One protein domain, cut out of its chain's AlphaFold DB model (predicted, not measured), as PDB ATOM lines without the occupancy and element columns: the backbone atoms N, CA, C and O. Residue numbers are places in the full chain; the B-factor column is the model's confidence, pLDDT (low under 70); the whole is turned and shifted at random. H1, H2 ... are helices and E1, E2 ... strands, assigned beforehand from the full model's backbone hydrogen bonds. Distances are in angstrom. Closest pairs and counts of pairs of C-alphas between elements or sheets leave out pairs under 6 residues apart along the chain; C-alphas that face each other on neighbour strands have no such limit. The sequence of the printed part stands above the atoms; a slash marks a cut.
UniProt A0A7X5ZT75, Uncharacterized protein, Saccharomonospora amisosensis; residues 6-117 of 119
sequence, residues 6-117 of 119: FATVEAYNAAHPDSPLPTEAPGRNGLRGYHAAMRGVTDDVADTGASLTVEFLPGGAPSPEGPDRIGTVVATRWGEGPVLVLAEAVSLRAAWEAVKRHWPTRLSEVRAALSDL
ATOM      1  N   PHE A   6     172.194 218.015 208.122       93.00
ATOM      2  CA  PHE A   6     172.664 216.649 208.302       93.00
ATOM      3  C   PHE A   6     174.025 216.485 207.636       93.00
ATOM      4  O   PHE A   6     174.209 216.839 206.472       93.00
ATOM      5  N   ALA A   7     174.982 215.913 208.369       91.31
ATOM      6  CA  ALA A   7     176.337 215.715 207.863       91.31
ATOM      7  C   ALA A   7     176.401 214.709 206.700       91.31
ATOM      8  O   ALA A   7     177.262 214.835 205.830       91.31
ATOM      9  N   THR A   8     175.498 213.724 206.671       92.38
ATOM     10  CA  THR A   8     175.466 212.669 205.650       92.38
ATOM     11  C   THR A   8     174.051 212.411 205.139       92.38
ATOM     12  O   THR A   8     173.061 212.772 205.783       92.38
ATOM     13  N   VAL A   9     173.966 211.756 203.978       93.69
ATOM     14  CA  VAL A   9     172.700 211.340 203.358       93.69
ATOM     15  C   VAL A   9     171.972 210.316 204.232       93.69
ATOM     16  O   VAL A   9     170.758 210.388 204.384       93.69
ATOM     17  N   GLU A  10     172.703 209.404 204.869       94.75
ATOM     18  CA  GLU A  10     172.145 208.378 205.755       94.75
ATOM     19  C   GLU A  10     171.492 209.004 206.986       94.75
ATOM     20  O   GLU A  10     170.395 208.604 207.369       94.75
ATOM     21  N   ALA A  11     172.136 210.013 207.582       95.31
ATOM     22  CA  ALA A  11     171.582 210.733 208.723       95.31
ATOM     23  C   ALA A  11     170.299 211.488 208.341       95.31
ATOM     24  O   ALA A  11     169.325 211.461 209.091       95.31
ATOM     25  N   TYR A  12     170.280 212.114 207.160       96.12
ATOM     26  CA  TYR A  12     169.078 212.751 206.625       96.12
ATOM     27  C   TYR A  12     167.954 211.729 206.386       96.12
ATOM     28  O   TYR A  12     166.840 211.931 206.870       96.12
ATOM     29  N   ASN A  13     168.245 210.616 205.705       96.25
ATOM     30  CA  ASN A  13     167.262 209.580 205.369       96.25
ATOM     31  C   ASN A  13     166.691 208.885 206.610       96.25
ATOM     32  O   ASN A  13     165.516 208.531 206.620       96.25
ATOM     33  N   ALA A  14     167.495 208.712 207.663       96.31
ATOM     34  CA  ALA A  14     167.019 208.184 208.938       96.31
ATOM     35  C   ALA A  14     165.996 209.119 209.608       96.31
ATOM     36  O   ALA A  14     165.069 208.640 210.258       96.31
ATOM     37  N   ALA A  15     166.151 210.436 209.440       95.81
ATOM     38  CA  ALA A  15     165.217 211.434 209.959       95.81
ATOM     39  C   ALA A  15     164.002 211.674 209.040       95.81
ATOM     40  O   ALA A  15     162.942 212.044 209.537       95.81
ATOM     41  N   HIS A  16     164.135 211.441 207.728       95.38
ATOM     42  CA  HIS A  16     163.098 211.696 206.716       95.38
ATOM     43  C   HIS A  16     162.798 210.439 205.881       95.38
ATOM     44  O   HIS A  16     163.048 210.426 204.668       95.38
ATOM     45  N   PRO A  17     162.249 209.371 206.491       95.12
ATOM     46  CA  PRO A  17     162.025 208.100 205.801       95.12
ATOM     47  C   PRO A  17     161.038 208.207 204.625       95.12
ATOM     48  O   PRO A  17     161.138 207.435 203.675       95.12
ATOM     49  N   ASP A  18     160.130 209.187 204.651       93.94
ATOM     50  CA  ASP A  18     159.109 209.395 203.614       93.94
ATOM     51  C   ASP A  18     159.597 210.247 202.427       93.94
ATOM     52  O   ASP A  18     158.917 210.365 201.408       93.94
ATOM     53  N   SER A  19     160.775 210.871 202.536       95.25
ATOM     54  CA  SER A  19     161.370 211.710 201.483       95.25
ATOM     55  C   SER A  19     162.863 211.411 201.306       95.25
ATOM     56  O   SER A  19     163.694 212.318 201.445       95.25
ATOM     57  N   PRO A  20     163.229 210.149 201.003       95.50
ATOM     58  CA  PRO A  20     164.620 209.734 200.966       95.50
ATOM     59  C   PRO A  20     165.372 210.372 199.795       95.50
ATOM     60  O   PRO A  20     164.879 210.448 198.665       95.50
ATOM     61  N   LEU A  21     166.611 210.765 200.068       95.12
ATOM     62  CA  LEU A  21     167.617 211.095 199.070       95.12
ATOM     63  C   LEU A  21     168.326 209.794 198.644       95.12
ATOM     64  O   LEU A  21     168.835 209.076 199.510       95.12
ATOM     65  N   PRO A  22     168.382 209.449 197.343       93.81
ATOM     66  CA  PRO A  22     169.066 208.245 196.885       93.81
ATOM     67  C   PRO A  22     170.547 208.210 197.298       93.81
ATOM     68  O   PRO A  22     171.299 209.158 197.076       93.81
ATOM     69  N   THR A  23     170.988 207.086 197.860       89.69
ATOM     70  CA  THR A  23     172.380 206.868 198.299       89.69
ATOM     71  C   THR A  23     173.298 206.371 197.182       89.69
ATOM     72  O   THR A  23     174.519 206.389 197.338       89.69
ATOM     73  N   GLU A  24     172.750 205.991 196.029       88.69
ATOM     74  CA  GLU A  24     173.519 205.539 194.870       88.69
ATOM     75  C   GLU A  24     173.576 206.609 193.773       88.69
ATOM     76  O   GLU A  24     172.576 207.260 193.463       88.69
ATOM     77  N   ALA A  25     174.742 206.749 193.131       84.69
ATOM     78  CA  ALA A  25     174.976 207.761 192.099       84.69
ATOM     79  C   ALA A  25     173.978 207.714 190.921       84.69
ATOM     80  O   ALA A  25     173.516 208.780 190.520       84.69
ATOM     81  N   PRO A  26     173.568 206.545 190.377       85.44
ATOM     82  CA  PRO A  26     172.552 206.507 189.324       85.44
ATOM     83  C   PRO A  26     171.205 207.083 189.776       85.44
ATOM     84  O   PRO A  26     170.575 207.829 189.029       85.44
ATOM     85  N   GLY A  27     170.791 206.784 191.012       85.50
ATOM     86  CA  GLY A  27     169.565 207.321 191.598       85.50
ATOM     87  C   GLY A  27     169.641 208.833 191.807       85.50
ATOM     88  O   GLY A  27     168.684 209.534 191.496       85.50
ATOM     89  N   ARG A  28     170.797 209.340 192.261       87.00
ATOM     90  CA  ARG A  28     171.047 210.783 192.410       87.00
ATOM     91  C   ARG A  28     171.031 211.517 191.076       87.00
ATOM     92  O   ARG A  28     170.319 212.500 190.930       87.00
ATOM     93  N   ASN A  29     171.759 211.007 190.086       83.75
ATOM     94  CA  ASN A  29     171.862 211.621 188.759       83.75
ATOM     95  C   ASN A  29     170.525 211.631 188.003       83.75
ATOM     96  O   ASN A  29     170.340 212.432 187.090       83.75
ATOM     97  N   GLY A  30     169.602 210.734 188.362       84.81
ATOM     98  CA  GLY A  30     168.242 210.710 187.828       84.81
ATOM     99  C   GLY A  30     167.301 211.741 188.458       84.81
ATOM    100  O   GLY A  30     166.193 211.928 187.952       84.81
ATOM    101  N   LEU A  31     167.699 212.407 189.548       90.19
ATOM    102  CA  LEU A  31     166.869 213.427 190.172       90.19
ATOM    103  C   LEU A  31     166.796 214.674 189.297       90.19
ATOM    104  O   LEU A  31     167.792 215.247 188.857       90.19
ATOM    105  N   ARG A  32     165.568 215.148 189.105       92.50
ATOM    106  CA  ARG A  32     165.322 216.461 188.530       92.50
ATOM    107  C   ARG A  32     165.466 217.528 189.615       92.50
ATOM    108  O   ARG A  32     164.473 217.918 190.230       92.50
ATOM    109  N   GLY A  33     166.701 217.952 189.854       90.75
ATOM    110  CA  GLY A  33     167.048 219.062 190.742       90.75
ATOM    111  C   GLY A  33     167.102 220.420 190.030       90.75
ATOM    112  O   GLY A  33     166.974 220.518 188.806       90.75
ATOM    113  N   TYR A  34     167.315 221.485 190.802       91.81
ATOM    114  CA  TYR A  34     167.595 222.833 190.309       91.81
ATOM    115  C   TYR A  34     169.062 223.206 190.550       91.81
ATOM    116  O   TYR A  34     169.587 223.085 191.658       91.81
ATOM    117  N   HIS A  35     169.706 223.719 189.504       86.12
ATOM    118  CA  HIS A  35     171.041 224.302 189.543       86.12
ATOM    119  C   HIS A  35     171.048 225.570 188.682       86.12
ATOM    120  O   HIS A  35     170.693 225.540 187.502       86.12
ATOM    121  N   ALA A  36     171.451 226.706 189.253       82.38
ATOM    122  CA  ALA A  36     171.427 227.972 188.528       82.38
ATOM    123  C   ALA A  36     172.502 227.988 187.427       82.38
ATOM    124  O   ALA A  36     173.699 227.950 187.712       82.38
ATOM    125  N   ALA A  37     172.079 228.024 186.157       75.12
ATOM    126  CA  ALA A  37     172.948 228.139 184.977       75.12
ATOM    127  C   ALA A  37     174.156 227.171 184.965       75.12
ATOM    128  O   ALA A  37     175.273 227.572 184.639       75.12
ATOM    129  N   MET A  38     173.953 225.910 185.366       74.50
ATOM    130  CA  MET A  38     175.002 224.879 185.522       74.50
ATOM    131  C   MET A  38     176.080 225.179 186.580       74.50
ATOM    132  O   MET A  38     176.956 224.349 186.805       74.50
ATOM    133  N   ARG A  39     176.032 226.338 187.248       77.06
ATOM    134  CA  ARG A  39     176.987 226.743 188.291       77.06
ATOM    135  C   ARG A  39     176.548 226.360 189.696       77.06
ATOM    136  O   ARG A  39     177.375 226.452 190.595       77.06
ATOM    137  N   GLY A  40     175.296 225.938 189.866       85.81
ATOM    138  CA  GLY A  40     174.676 225.646 191.160       85.81
ATOM    139  C   GLY A  40     174.264 226.909 191.917       85.81
ATOM    140  O   GLY A  40     174.339 228.020 191.396       85.81
ATOM    141  N   VAL A  41     173.775 226.718 193.134       91.38
ATOM    142  CA  VAL A  41     173.309 227.761 194.050       91.38
ATOM    143  C   VAL A  41     174.394 228.022 195.087       91.38
ATOM    144  O   VAL A  41     174.856 227.087 195.736       91.38
ATOM    145  N   THR A  42     174.812 229.274 195.254       92.75
ATOM    146  CA  THR A  42     175.838 229.635 196.239       92.75
ATOM    147  C   THR A  42     175.282 229.563 197.658       92.75
ATOM    148  O   THR A  42     174.267 230.189 197.959       92.75
ATOM    149  N   ASP A  43     175.971 228.839 198.535       90.62
ATOM    150  CA  ASP A  43     175.685 228.812 199.967       90.62
ATOM    151  C   ASP A  43     176.197 230.079 200.664       90.62
ATOM    152  O   ASP A  43     177.349 230.166 201.094       90.62
ATOM    153  N   ASP A  44     175.306 231.061 200.759       90.31
ATOM    154  CA  ASP A  44     175.466 232.310 201.503       90.31
ATOM    155  C   ASP A  44     174.798 232.269 202.890       90.31
ATOM    156  O   ASP A  44     174.785 233.267 203.606       90.31
ATOM    157  N   VAL A  45     174.227 231.123 203.280       84.81
ATOM    158  CA  VAL A  45     173.515 230.959 204.556       84.81
ATOM    159  C   VAL A  45     174.433 230.377 205.620       84.81
ATOM    160  O   VAL A  45     174.421 230.853 206.752       84.81
ATOM    161  N   ALA A  46     175.222 229.357 205.274       76.69
ATOM    162  CA  ALA A  46     176.274 228.838 206.149       76.69
ATOM    163  C   ALA A  46     177.648 229.476 205.859       76.69
ATOM    164  O   ALA A  46     178.644 229.053 206.442       76.69
ATOM    165  N   ASP A  47     177.687 230.477 204.967       73.94
ATOM    166  CA  ASP A  47     178.878 231.236 204.550       73.94
ATOM    167  C   ASP A  47     180.045 230.343 204.084       73.94
ATOM    168  O   ASP A  47     181.222 230.654 204.245       73.94
ATOM    169  N   THR A  48     179.721 229.181 203.504       76.12
ATOM    170  CA  THR A  48     180.740 228.258 202.985       76.12
ATOM    171  C   THR A  48     181.192 228.632 201.575       76.12
ATOM    172  O   THR A  48     182.233 228.156 201.116       76.12
ATOM    173  N   GLY A  49     180.391 229.428 200.853       76.31
ATOM    174  CA  GLY A  49     180.607 229.753 199.444       76.31
ATOM    175  C   GLY A  49     180.489 228.544 198.507       76.31
ATOM    176  O   GLY A  49     180.804 228.653 197.320       76.31
ATOM    177  N   ALA A  50     180.056 227.385 199.015       86.56
ATOM    178  CA  ALA A  50     179.922 226.174 198.224       86.56
ATOM    179  C   ALA A  50     178.837 226.337 197.154       86.56
ATOM    180  O   ALA A  50     177.816 226.988 197.367       86.56
ATOM    181  N   SER A  51     179.052 225.704 196.005       90.12
ATOM    182  CA  SER A  51     178.008 225.527 195.001       90.12
ATOM    183  C   SER A  51     177.184 224.287 195.344       90.12
ATOM    184  O   SER A  51     177.735 223.192 195.486       90.12
ATOM    185  N   LEU A  52     175.878 224.481 195.505       92.75
ATOM    186  CA  LEU A  52     174.917 223.458 195.889       92.75
ATOM    187  C   LEU A  52     173.894 223.199 194.779       92.75
ATOM    188  O   LEU A  52     173.578 224.070 193.967       92.75
ATOM    189  N   THR A  53     173.324 222.003 194.801       93.50
ATOM    190  CA  THR A  53     172.171 221.614 193.991       93.50
ATOM    191  C   THR A  53     170.951 221.544 194.892       93.50
ATOM    192  O   THR A  53     171.025 220.999 195.995       93.50
ATOM    193  N   VAL A  54     169.833 222.106 194.435       95.38
ATOM    194  CA  VAL A  54     168.551 222.021 195.142       95.38
ATOM    195  C   VAL A  54     167.815 220.781 194.653       95.38
ATOM    196  O   VAL A  54     167.451 220.696 193.481       95.38
ATOM    197  N   GLU A  55     167.589 219.832 195.549       95.88
ATOM    198  CA  GLU A  55     166.916 218.569 195.270       95.88
ATOM    199  C   GLU A  55     165.494 218.577 195.830       95.88
ATOM    200  O   GLU A  55     165.221 219.129 196.897       95.88
ATOM    201  N   PHE A  56     164.586 217.928 195.106       96.75
ATOM    202  CA  PHE A  56     163.172 217.813 195.456       96.75
ATOM    203  C   PHE A  56     162.884 216.344 195.738       96.75
ATOM    204  O   PHE A  56     163.041 215.501 194.854       96.75
ATOM    205  N   LEU A  57     162.504 216.016 196.966       97.00
ATOM    206  CA  LEU A  57     162.412 214.641 197.440       97.00
ATOM    207  C   LEU A  57     160.992 214.339 197.923       97.00
ATOM    208  O   LEU A  57     160.397 215.194 198.568       97.00
ATOM    209  N   PRO A  58     160.451 213.141 197.646       95.19
ATOM    210  CA  PRO A  58     161.093 212.045 196.925       95.19
ATOM    211  C   PRO A  58     161.038 212.199 195.394       95.19
ATOM    212  O   PRO A  58     160.056 212.668 194.816       95.19
ATOM    213  N   GLY A  59     162.072 211.690 194.718       92.88
ATOM    214  CA  GLY A  59     162.027 211.396 193.282       92.88
ATOM    215  C   GLY A  59     162.057 212.603 192.337       92.88
ATOM    216  O   GLY A  59     161.500 212.518 191.240       92.88
ATOM    217  N   GLY A  60     162.669 213.714 192.743       95.06
ATOM    218  CA  GLY A  60     162.905 214.895 191.913       95.06
ATOM    219  C   GLY A  60     161.687 215.805 191.754       95.06
ATOM    220  O   GLY A  60     160.558 215.478 192.133       95.06
ATOM    221  N   ALA A  61     161.904 216.965 191.136       95.38
ATOM    222  CA  ALA A  61     160.825 217.891 190.834       95.38
ATOM    223  C   ALA A  61     159.877 217.264 189.794       95.38
ATOM    224  O   ALA A  61     160.357 216.856 188.728       95.38
ATOM    225  N   PRO A  62     158.552 217.225 190.041       94.44
ATOM    226  CA  PRO A  62     157.590 216.642 189.109       94.44
ATOM    227  C   PRO A  62     157.692 217.237 187.698       94.44
ATOM    228  O   PRO A  62     157.898 218.444 187.532       94.44
ATOM    229  N   SER A  63     157.526 216.400 186.668       91.44
ATOM    230  CA  SER A  63     157.319 216.886 185.299       91.44
ATOM    231  C   SER A  63     155.990 217.650 185.202       91.44
ATOM    232  O   SER A  63     155.109 217.452 186.048       91.44
ATOM    233  N   PRO A  64     155.797 218.514 184.188       88.00
ATOM    234  CA  PRO A  64     154.542 219.245 184.021       88.00
ATOM    235  C   PRO A  64     153.305 218.333 184.029       88.00
ATOM    236  O   PRO A  64     152.314 218.688 184.660       88.00
ATOM    237  N   GLU A  65     153.408 217.137 183.451       90.12
ATOM    238  CA  GLU A  65     152.340 216.137 183.316       90.12
ATOM    239  C   GLU A  65     152.319 215.093 184.448       90.12
ATOM    240  O   GLU A  65     151.380 214.306 184.547       90.12
ATOM    241  N   GLY A  66     153.359 215.045 185.285       89.75
ATOM    242  CA  GLY A  66     153.477 214.063 186.364       89.75
ATOM    243  C   GLY A  66     152.533 214.345 187.539       89.75
ATOM    244  O   GLY A  66     152.078 215.474 187.719       89.75
ATOM    245  N   PRO A  67     152.247 213.360 188.402       92.88
ATOM    246  CA  PRO A  67     151.522 213.629 189.637       92.88
ATOM    247  C   PRO A  67     152.331 214.566 190.544       92.88
ATOM    248  O   PRO A  67     153.562 214.491 190.601       92.88
ATOM    249  N   ASP A  68     151.638 215.456 191.252       95.81
ATOM    250  CA  ASP A  68     152.259 216.200 192.346       95.81
ATOM    251  C   ASP A  68     152.496 215.284 193.555       95.81
ATOM    252  O   ASP A  68     151.831 214.260 193.724       95.81
ATOM    253  N   ARG A  69     153.473 215.650 194.381       95.56
ATOM    254  CA  ARG A  69     153.866 214.927 195.589       95.56
ATOM    255  C   ARG A  69     154.131 215.935 196.693       95.56
ATOM    256  O   ARG A  69     154.700 216.993 196.432       95.56
ATOM    257  N   ILE A  70     153.749 215.584 197.913       96.56
ATOM    258  CA  ILE A  70     154.202 216.294 199.108       96.56
ATOM    259  C   ILE A  70     155.562 215.724 199.502       96.56
ATOM    260  O   ILE A  70     155.749 214.507 199.452       96.56
ATOM    261  N   GLY A  71     156.504 216.587 199.871       95.88
ATOM    262  CA  GLY A  71     157.827 216.141 200.276       95.88
ATOM    263  C   GLY A  71     158.725 217.251 200.801       95.88
ATOM    264  O   GLY A  71     158.251 218.283 201.286       95.88
ATOM    265  N   THR A  72     160.028 217.019 200.697       96.69
ATOM    266  CA  THR A  72     161.087 217.866 201.253       96.69
ATOM    267  C   THR A  72     161.948 218.444 200.138       96.69
ATOM    268  O   THR A  72     162.332 217.747 199.197       96.69
ATOM    269  N   VAL A  73     162.293 219.723 200.258       96.69
ATOM    270  CA  VAL A  73     163.281 220.379 199.398       96.69
ATOM    271  C   VAL A  73     164.568 220.544 200.188       96.69
ATOM    272  O   VAL A  73     164.564 221.117 201.279       96.69
ATOM    273  N   VAL A  74     165.673 220.057 199.634       95.75
ATOM    274  CA  VAL A  74     166.989 220.097 200.281       95.75
ATOM    275  C   VAL A  74     168.033 220.735 199.372       95.75
ATOM    276  O   VAL A  74     167.869 220.761 198.157       95.75
ATOM    277  N   ALA A  75     169.130 221.225 199.943       94.81
ATOM    278  CA  ALA A  75     170.343 221.546 199.203       94.81
ATOM    279  C   ALA A  75     171.464 220.566 199.556       94.81
ATOM    280  O   ALA A  75     171.644 220.199 200.717       94.81
ATOM    281  N   THR A  76     172.208 220.149 198.536       93.06
ATOM    282  CA  THR A  76     173.276 219.144 198.618       93.06
ATOM    283  C   THR A  76     174.454 219.541 197.736       93.06
ATOM    284  O   THR A  76     174.337 220.433 196.894       93.06
ATOM    285  N   ARG A  77     175.594 218.860 197.866       89.50
ATOM    286  CA  ARG A  77     176.699 218.978 196.902       89.50
ATOM    287  C   ARG A  77     176.521 217.935 195.804       89.50
ATOM    288  O   ARG A  77     177.113 216.867 195.881       89.50
ATOM    289  N   TRP A  78     175.695 218.228 194.799       85.38
ATOM    290  CA  TRP A  78     175.383 217.276 193.716       85.38
ATOM    291  C   TRP A  78     174.830 215.936 194.230       85.38
ATOM    292  O   TRP A  78     175.259 214.859 193.819       85.38
ATOM    293  N   GLY A  79     173.897 216.011 195.178       83.75
ATOM    294  CA  GLY A  79     173.283 214.861 195.835       83.75
ATOM    295  C   GLY A  79     174.153 214.202 196.915       83.75
ATOM    296  O   GLY A  79     173.692 213.274 197.572       83.75
ATOM    297  N   GLU A  80     175.374 214.689 197.141       85.31
ATOM    298  CA  GLU A  80     176.213 214.288 198.273       85.31
ATOM    299  C   GLU A  80     175.953 215.157 199.513       85.31
ATOM    300  O   GLU A  80     175.439 216.278 199.430       85.31
ATOM    301  N   GLY A  81     176.383 214.663 200.676       82.88
ATOM    302  CA  GLY A  81     176.380 215.439 201.916       82.88
ATOM    303  C   GLY A  81     177.336 216.650 201.881       82.88
ATOM    304  O   GLY A  81     178.305 216.672 201.112       82.88
ATOM    305  N   PRO A  82     177.123 217.662 202.739       88.88
ATOM    306  CA  PRO A  82     176.036 217.782 203.717       88.88
ATOM    307  C   PRO A  82     174.659 218.031 203.081       88.88
ATOM    308  O   PRO A  82     174.570 218.560 201.975       88.88
ATOM    309  N   VAL A  83     173.591 217.670 203.801       92.00
ATOM    310  CA  VAL A  83     172.193 217.884 203.389       92.00
ATOM    311  C   VAL A  83     171.575 219.003 204.226       92.00
ATOM    312  O   VAL A  83     171.511 218.911 205.454       92.00
ATOM    313  N   LEU A  84     171.113 220.061 203.561       94.00
ATOM    314  CA  LEU A  84     170.458 221.217 204.175       94.00
ATOM    315  C   LEU A  84     168.964 221.198 203.852       94.00
ATOM    316  O   LEU A  84     168.596 221.309 202.687       94.00
ATOM    317  N   VAL A  85     168.101 221.094 204.858       94.31
ATOM    318  CA  VAL A  85     166.643 221.094 204.665       94.31
ATOM    319  C   VAL A  85     166.135 222.520 204.480       94.31
ATOM    320  O   VAL A  85     166.262 223.352 205.378       94.31
ATOM    321  N   LEU A  86     165.564 222.812 203.311       94.50
ATOM    322  CA  LEU A  86     165.087 224.149 202.945       94.50
ATOM    323  C   LEU A  86     163.590 224.325 203.198       94.50
ATOM    324  O   LEU A  86     163.173 225.408 203.605       94.50
ATOM    325  N   ALA A  87     162.806 223.276 202.946       94.56
ATOM    326  CA  ALA A  87     161.373 223.221 203.205       94.56
ATOM    327  C   ALA A  87     160.928 221.766 203.392       94.56
ATOM    328  O   ALA A  87     161.461 220.867 202.741       94.56
ATOM    329  N   GLU A  88     159.927 221.551 204.238       94.50
ATOM    330  CA  GLU A  88     159.357 220.239 204.553       94.50
ATOM    331  C   GLU A  88     157.847 220.262 204.327       94.50
ATOM    332  O   GLU A  88     157.216 221.310 204.465       94.50
ATOM    333  N   ALA A  89     157.271 219.101 204.008       94.19
ATOM    334  CA  ALA A  89     155.833 218.914 203.810       94.19
ATOM    335  C   ALA A  89     155.201 219.896 202.797       94.19
ATOM    336  O   ALA A  89     154.062 220.329 202.963       94.19
ATOM    337  N   VAL A  90     155.923 220.216 201.718       95.44
ATOM    338  CA  VAL A  90     155.457 221.120 200.651       95.44
ATOM    339  C   VAL A  90     155.082 220.361 199.381       95.44
ATOM    340  O   VAL A  90     155.639 219.302 199.092       95.44
ATOM    341  N   SER A  91     154.180 220.934 198.577       96.62
ATOM    342  CA  SER A  91     153.975 220.508 197.185       96.62
ATOM    343  C   SER A  91     155.273 220.687 196.397       96.62
ATOM    344  O   SER A  91     155.750 221.811 196.213       96.62
ATOM    345  N   LEU A  92     155.846 219.586 195.904       96.94
ATOM    346  CA  LEU A  92     157.079 219.626 195.117       96.94
ATOM    347  C   LEU A  92     156.875 220.364 193.791       96.94
ATOM    348  O   LEU A  92     157.803 221.006 193.301       96.94
ATOM    349  N   ARG A  93     155.667 220.314 193.214       96.50
ATOM    350  CA  ARG A  93     155.317 221.126 192.045       96.50
ATOM    351  C   ARG A  93     155.326 222.614 192.377       96.50
ATOM    352  O   ARG A  93     155.965 223.374 191.656       96.50
ATOM    353  N   ALA A  94     154.652 223.028 193.448       96.44
ATOM    354  CA  ALA A  94     154.617 224.433 193.844       96.44
ATOM    355  C   ALA A  94     156.022 224.957 194.178       96.44
ATOM    356  O   ALA A  94     156.410 226.024 193.705       96.44
ATOM    357  N   ALA A  95     156.820 224.158 194.893       96.88
ATOM    358  CA  ALA A  95     158.221 224.451 195.179       96.88
ATOM    359  C   ALA A  95     159.058 224.620 193.910       96.88
ATOM    360  O   ALA A  95     159.796 225.595 193.773       96.88
ATOM    361  N   TRP A  96     158.917 223.699 192.955       96.56
ATOM    362  CA  TRP A  96     159.616 223.779 191.678       96.56
ATOM    363  C   TRP A  96     159.240 225.038 190.887       96.56
ATOM    364  O   TRP A  96     160.116 225.721 190.353       96.56
ATOM    365  N   GLU A  97     157.950 225.373 190.815       95.50
ATOM    366  CA  GLU A  97     157.489 226.580 190.124       95.50
ATOM    367  C   GLU A  97     157.965 227.863 190.816       95.50
ATOM    368  O   GLU A  97     158.405 228.785 190.129       95.50
ATOM    369  N   ALA A  98     157.960 227.912 192.152       95.69
ATOM    370  CA  ALA A  98     158.481 229.047 192.911       95.69
ATOM    371  C   ALA A  98     159.975 229.269 192.631       95.69
ATOM    372  O   ALA A  98     160.382 230.364 192.237       95.69
ATOM    373  N   VAL A  99     160.790 228.215 192.729       95.00
ATOM    374  CA  VAL A  99     162.230 228.292 192.442       95.00
ATOM    375  C   VAL A  99     162.477 228.725 190.995       95.00
ATOM    376  O   VAL A  99     163.247 229.652 190.760       95.00
ATOM    377  N   LYS A 100     161.788 228.135 190.012       93.69
ATOM    378  CA  LYS A 100     161.931 228.550 188.605       93.69
ATOM    379  C   LYS A 100     161.531 230.003 188.363       93.69
ATOM    380  O   LYS A 100     162.179 230.676 187.568       93.69
ATOM    381  N   ARG A 101     160.451 230.471 188.997       93.56
ATOM    382  CA  ARG A 101     159.938 231.836 188.826       93.56
ATOM    383  C   ARG A 101     160.947 232.877 189.298       93.56
ATOM    384  O   ARG A 101     161.073 233.920 188.664       93.56
ATOM    385  N   HIS A 102     161.636 232.595 190.401       90.94
ATOM    386  CA  HIS A 102     162.608 233.511 190.992       90.94
ATOM    387  C   HIS A 102     164.030 233.327 190.458       90.94
ATOM    388  O   HIS A 102     164.833 234.242 190.603       90.94
ATOM    389  N   TRP A 103     164.328 232.183 189.832       92.12
ATOM    390  CA  TRP A 103     165.654 231.827 189.311       92.12
ATOM    391  C   TRP A 103     166.780 232.164 190.309       92.12
ATOM    392  O   TRP A 103     167.693 232.932 189.998       92.12
ATOM    393  N   PRO A 104     166.718 231.642 191.547       94.31
ATOM    394  CA  PRO A 104     167.670 232.011 192.580       94.31
ATOM    395  C   PRO A 104     169.075 231.538 192.211       94.31
ATOM    396  O   PRO A 104     169.267 230.446 191.668       94.31
ATOM    397  N   THR A 105     170.067 232.355 192.545       94.25
ATOM    398  CA  THR A 105     171.494 232.016 192.436       94.25
ATOM    399  C   THR A 105     172.142 231.826 193.805       94.25
ATOM    400  O   THR A 105     173.235 231.267 193.890       94.25
ATOM    401  N   ARG A 106     171.456 232.237 194.878       94.00
ATOM    402  CA  ARG A 106     171.901 232.119 196.272       94.00
ATOM    403  C   ARG A 106     170.942 231.281 197.105       94.00
ATOM    404  O   ARG A 106     169.743 231.239 196.833       94.00
ATOM    405  N   LEU A 107     171.457 230.620 198.136       93.06
ATOM    406  CA  LEU A 107     170.658 229.738 198.982       93.06
ATOM    407  C   LEU A 107     169.619 230.525 199.789       93.06
ATOM    408  O   LEU A 107     168.493 230.059 199.957       93.06
ATOM    409  N   SER A 108     169.955 231.738 200.230       93.12
ATOM    410  CA  SER A 108     169.006 232.662 200.860       93.12
ATOM    411  C   SER A 108     167.804 232.991 199.960       93.12
ATOM    412  O   SER A 108     166.670 233.020 200.440       93.12
ATOM    413  N   GLU A 109     168.019 233.149 198.650       94.62
ATOM    414  CA  GLU A 109     166.963 233.404 197.660       94.62
ATOM    415  C   GLU A 109     166.076 232.173 197.444       94.62
ATOM    416  O   GLU A 109     164.856 232.305 197.355       94.62
ATOM    417  N   VAL A 110     166.661 230.967 197.423       94.50
ATOM    418  CA  VAL A 110     165.879 229.717 197.389       94.50
ATOM    419  C   VAL A 110     164.960 229.644 198.608       94.50
ATOM    420  O   VAL A 110     163.772 229.362 198.474       94.50
ATOM    421  N   ARG A 111     165.484 229.939 199.803       92.81
ATOM    422  CA  ARG A 111     164.693 229.928 201.044       92.81
ATOM    423  C   ARG A 111     163.562 230.950 201.012       92.81
ATOM    424  O   ARG A 111     162.457 230.625 201.436       92.81
ATOM    425  N   ALA A 112     163.823 232.154 200.507       93.19
ATOM    426  CA  ALA A 112     162.793 233.173 200.337       93.19
ATOM    427  C   ALA A 112     161.678 232.679 199.402       93.19
ATOM    428  O   ALA A 112     160.517 232.708 199.787       93.19
ATOM    429  N   ALA A 113     162.035 232.120 198.239       94.19
ATOM    430  CA  ALA A 113     161.067 231.585 197.279       94.19
ATOM    431  C   ALA A 113     160.206 230.441 197.850       94.19
ATOM    432  O   ALA A 113     159.043 230.303 197.486       94.19
ATOM    433  N   LEU A 114     160.766 229.610 198.733       94.06
ATOM    434  CA  LEU A 114     160.038 228.498 199.356       94.06
ATOM    435  C   LEU A 114     159.197 228.916 200.569       94.06
ATOM    436  O   LEU A 114     158.239 228.223 200.902       94.06
ATOM    437  N   SER A 115     159.532 230.027 201.232       89.81
ATOM    438  CA  SER A 115     158.824 230.481 202.440       89.81
ATOM    439  C   SER A 115     157.360 230.836 202.157       89.81
ATOM    440  O   SER A 115     156.504 230.627 203.013       89.81
ATOM    441  N   ASP A 116     157.062 231.275 200.934       79.81
ATOM    442  CA  ASP A 116     155.711 231.633 200.487       79.81
ATOM    443  C   ASP A 116     154.770 230.418 200.339       79.81
ATOM    444  O   ASP A 116     153.570 230.581 200.130       79.81
ATOM    445  N   LEU A 117     155.297 229.191 200.441       84.00
ATOM    446  CA  LEU A 117     154.538 227.943 200.282       84.00
ATOM    447  C   LEU A 117     154.034 227.357 201.606       84.00
ATOM    448  O   LEU A 117     153.198 226.459 201.588       84.00
TER     449      LEU A 117
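What this domain is: This is residues 6 to 117 of the 119 residues of an uncharacterized protein of Saccharomonospora amisosensis (UniProt A0A7X5ZT75). A strongly twisted sheet of three strands makes the core, with H4 packed on one face and H1 over edge strand E3 on the opposite face, while H3 packs over E2 and touches H4. The 112 printed residues include four named helices and three named strands, in the order H1 H2 E1 E2 E3 H3 H4. The antiparallel sheet runs E1 E2 E3, and the class is mixed. The whole is compact, with a radius of gyration of the C-alphas of 12.6 A, and rounded, spanning 31 by 28 by 23 A.

How they stand to each other: H1, residues 9 to 15, lies over E3, residues 80 to 91, at a height over the sheet of 9.5 A; their closest C-alphas, of Val 9 and Gly 81, are 5.7 A apart. H2, residues 25 to 29, is not on the sheet. E1, residues 51 to 57, and E2, residues 70 to 77, form a hairpin, with N 55 and O 74 within hydrogen-bond range at 2.8 A. E2 and E3 form another, with N 75 and O 84 at 2.8 A, completing a meander, each strand the antiparallel neighbour of the one before. E3 bends by 75 degrees at residue 83. H3, residues 92 to 102, lies over E2; their closest C-alphas, of Ile 70 and Leu 92, are 5.9 A apart. H4, residues 107 to 115, touches H3 at a steep tilt of 55 degrees, closest at the C-alphas of Ala 98 and Ala 113, 5.7 A. H4 runs along the strands, at 1 degrees to E2 on the local plane; its closest C-alpha pair with E3, Leu 86 and Arg 111, is 6.1 A apart. In H1, H2, H3 and H4 every O i to N i+4 pair is within hydrogen-bond range.

Where its parts are: H1 begins at C-alpha 9 (172.700, 211.340, 203.358). E1 spans 19.2 A, E2 22.8 A, E3 23.1 A and H3 15.5 A. H4 ends at C-alpha 115 (158.824, 230.481, 202.440).

The domain as a whole: The farthest C-alphas, of Asp 47 and Glu 65, are 37.2 A apart. The links H2 to E1 and E1 to E2 are long. The printed part has no cut, and no printed residue is under 70 in pLDDT.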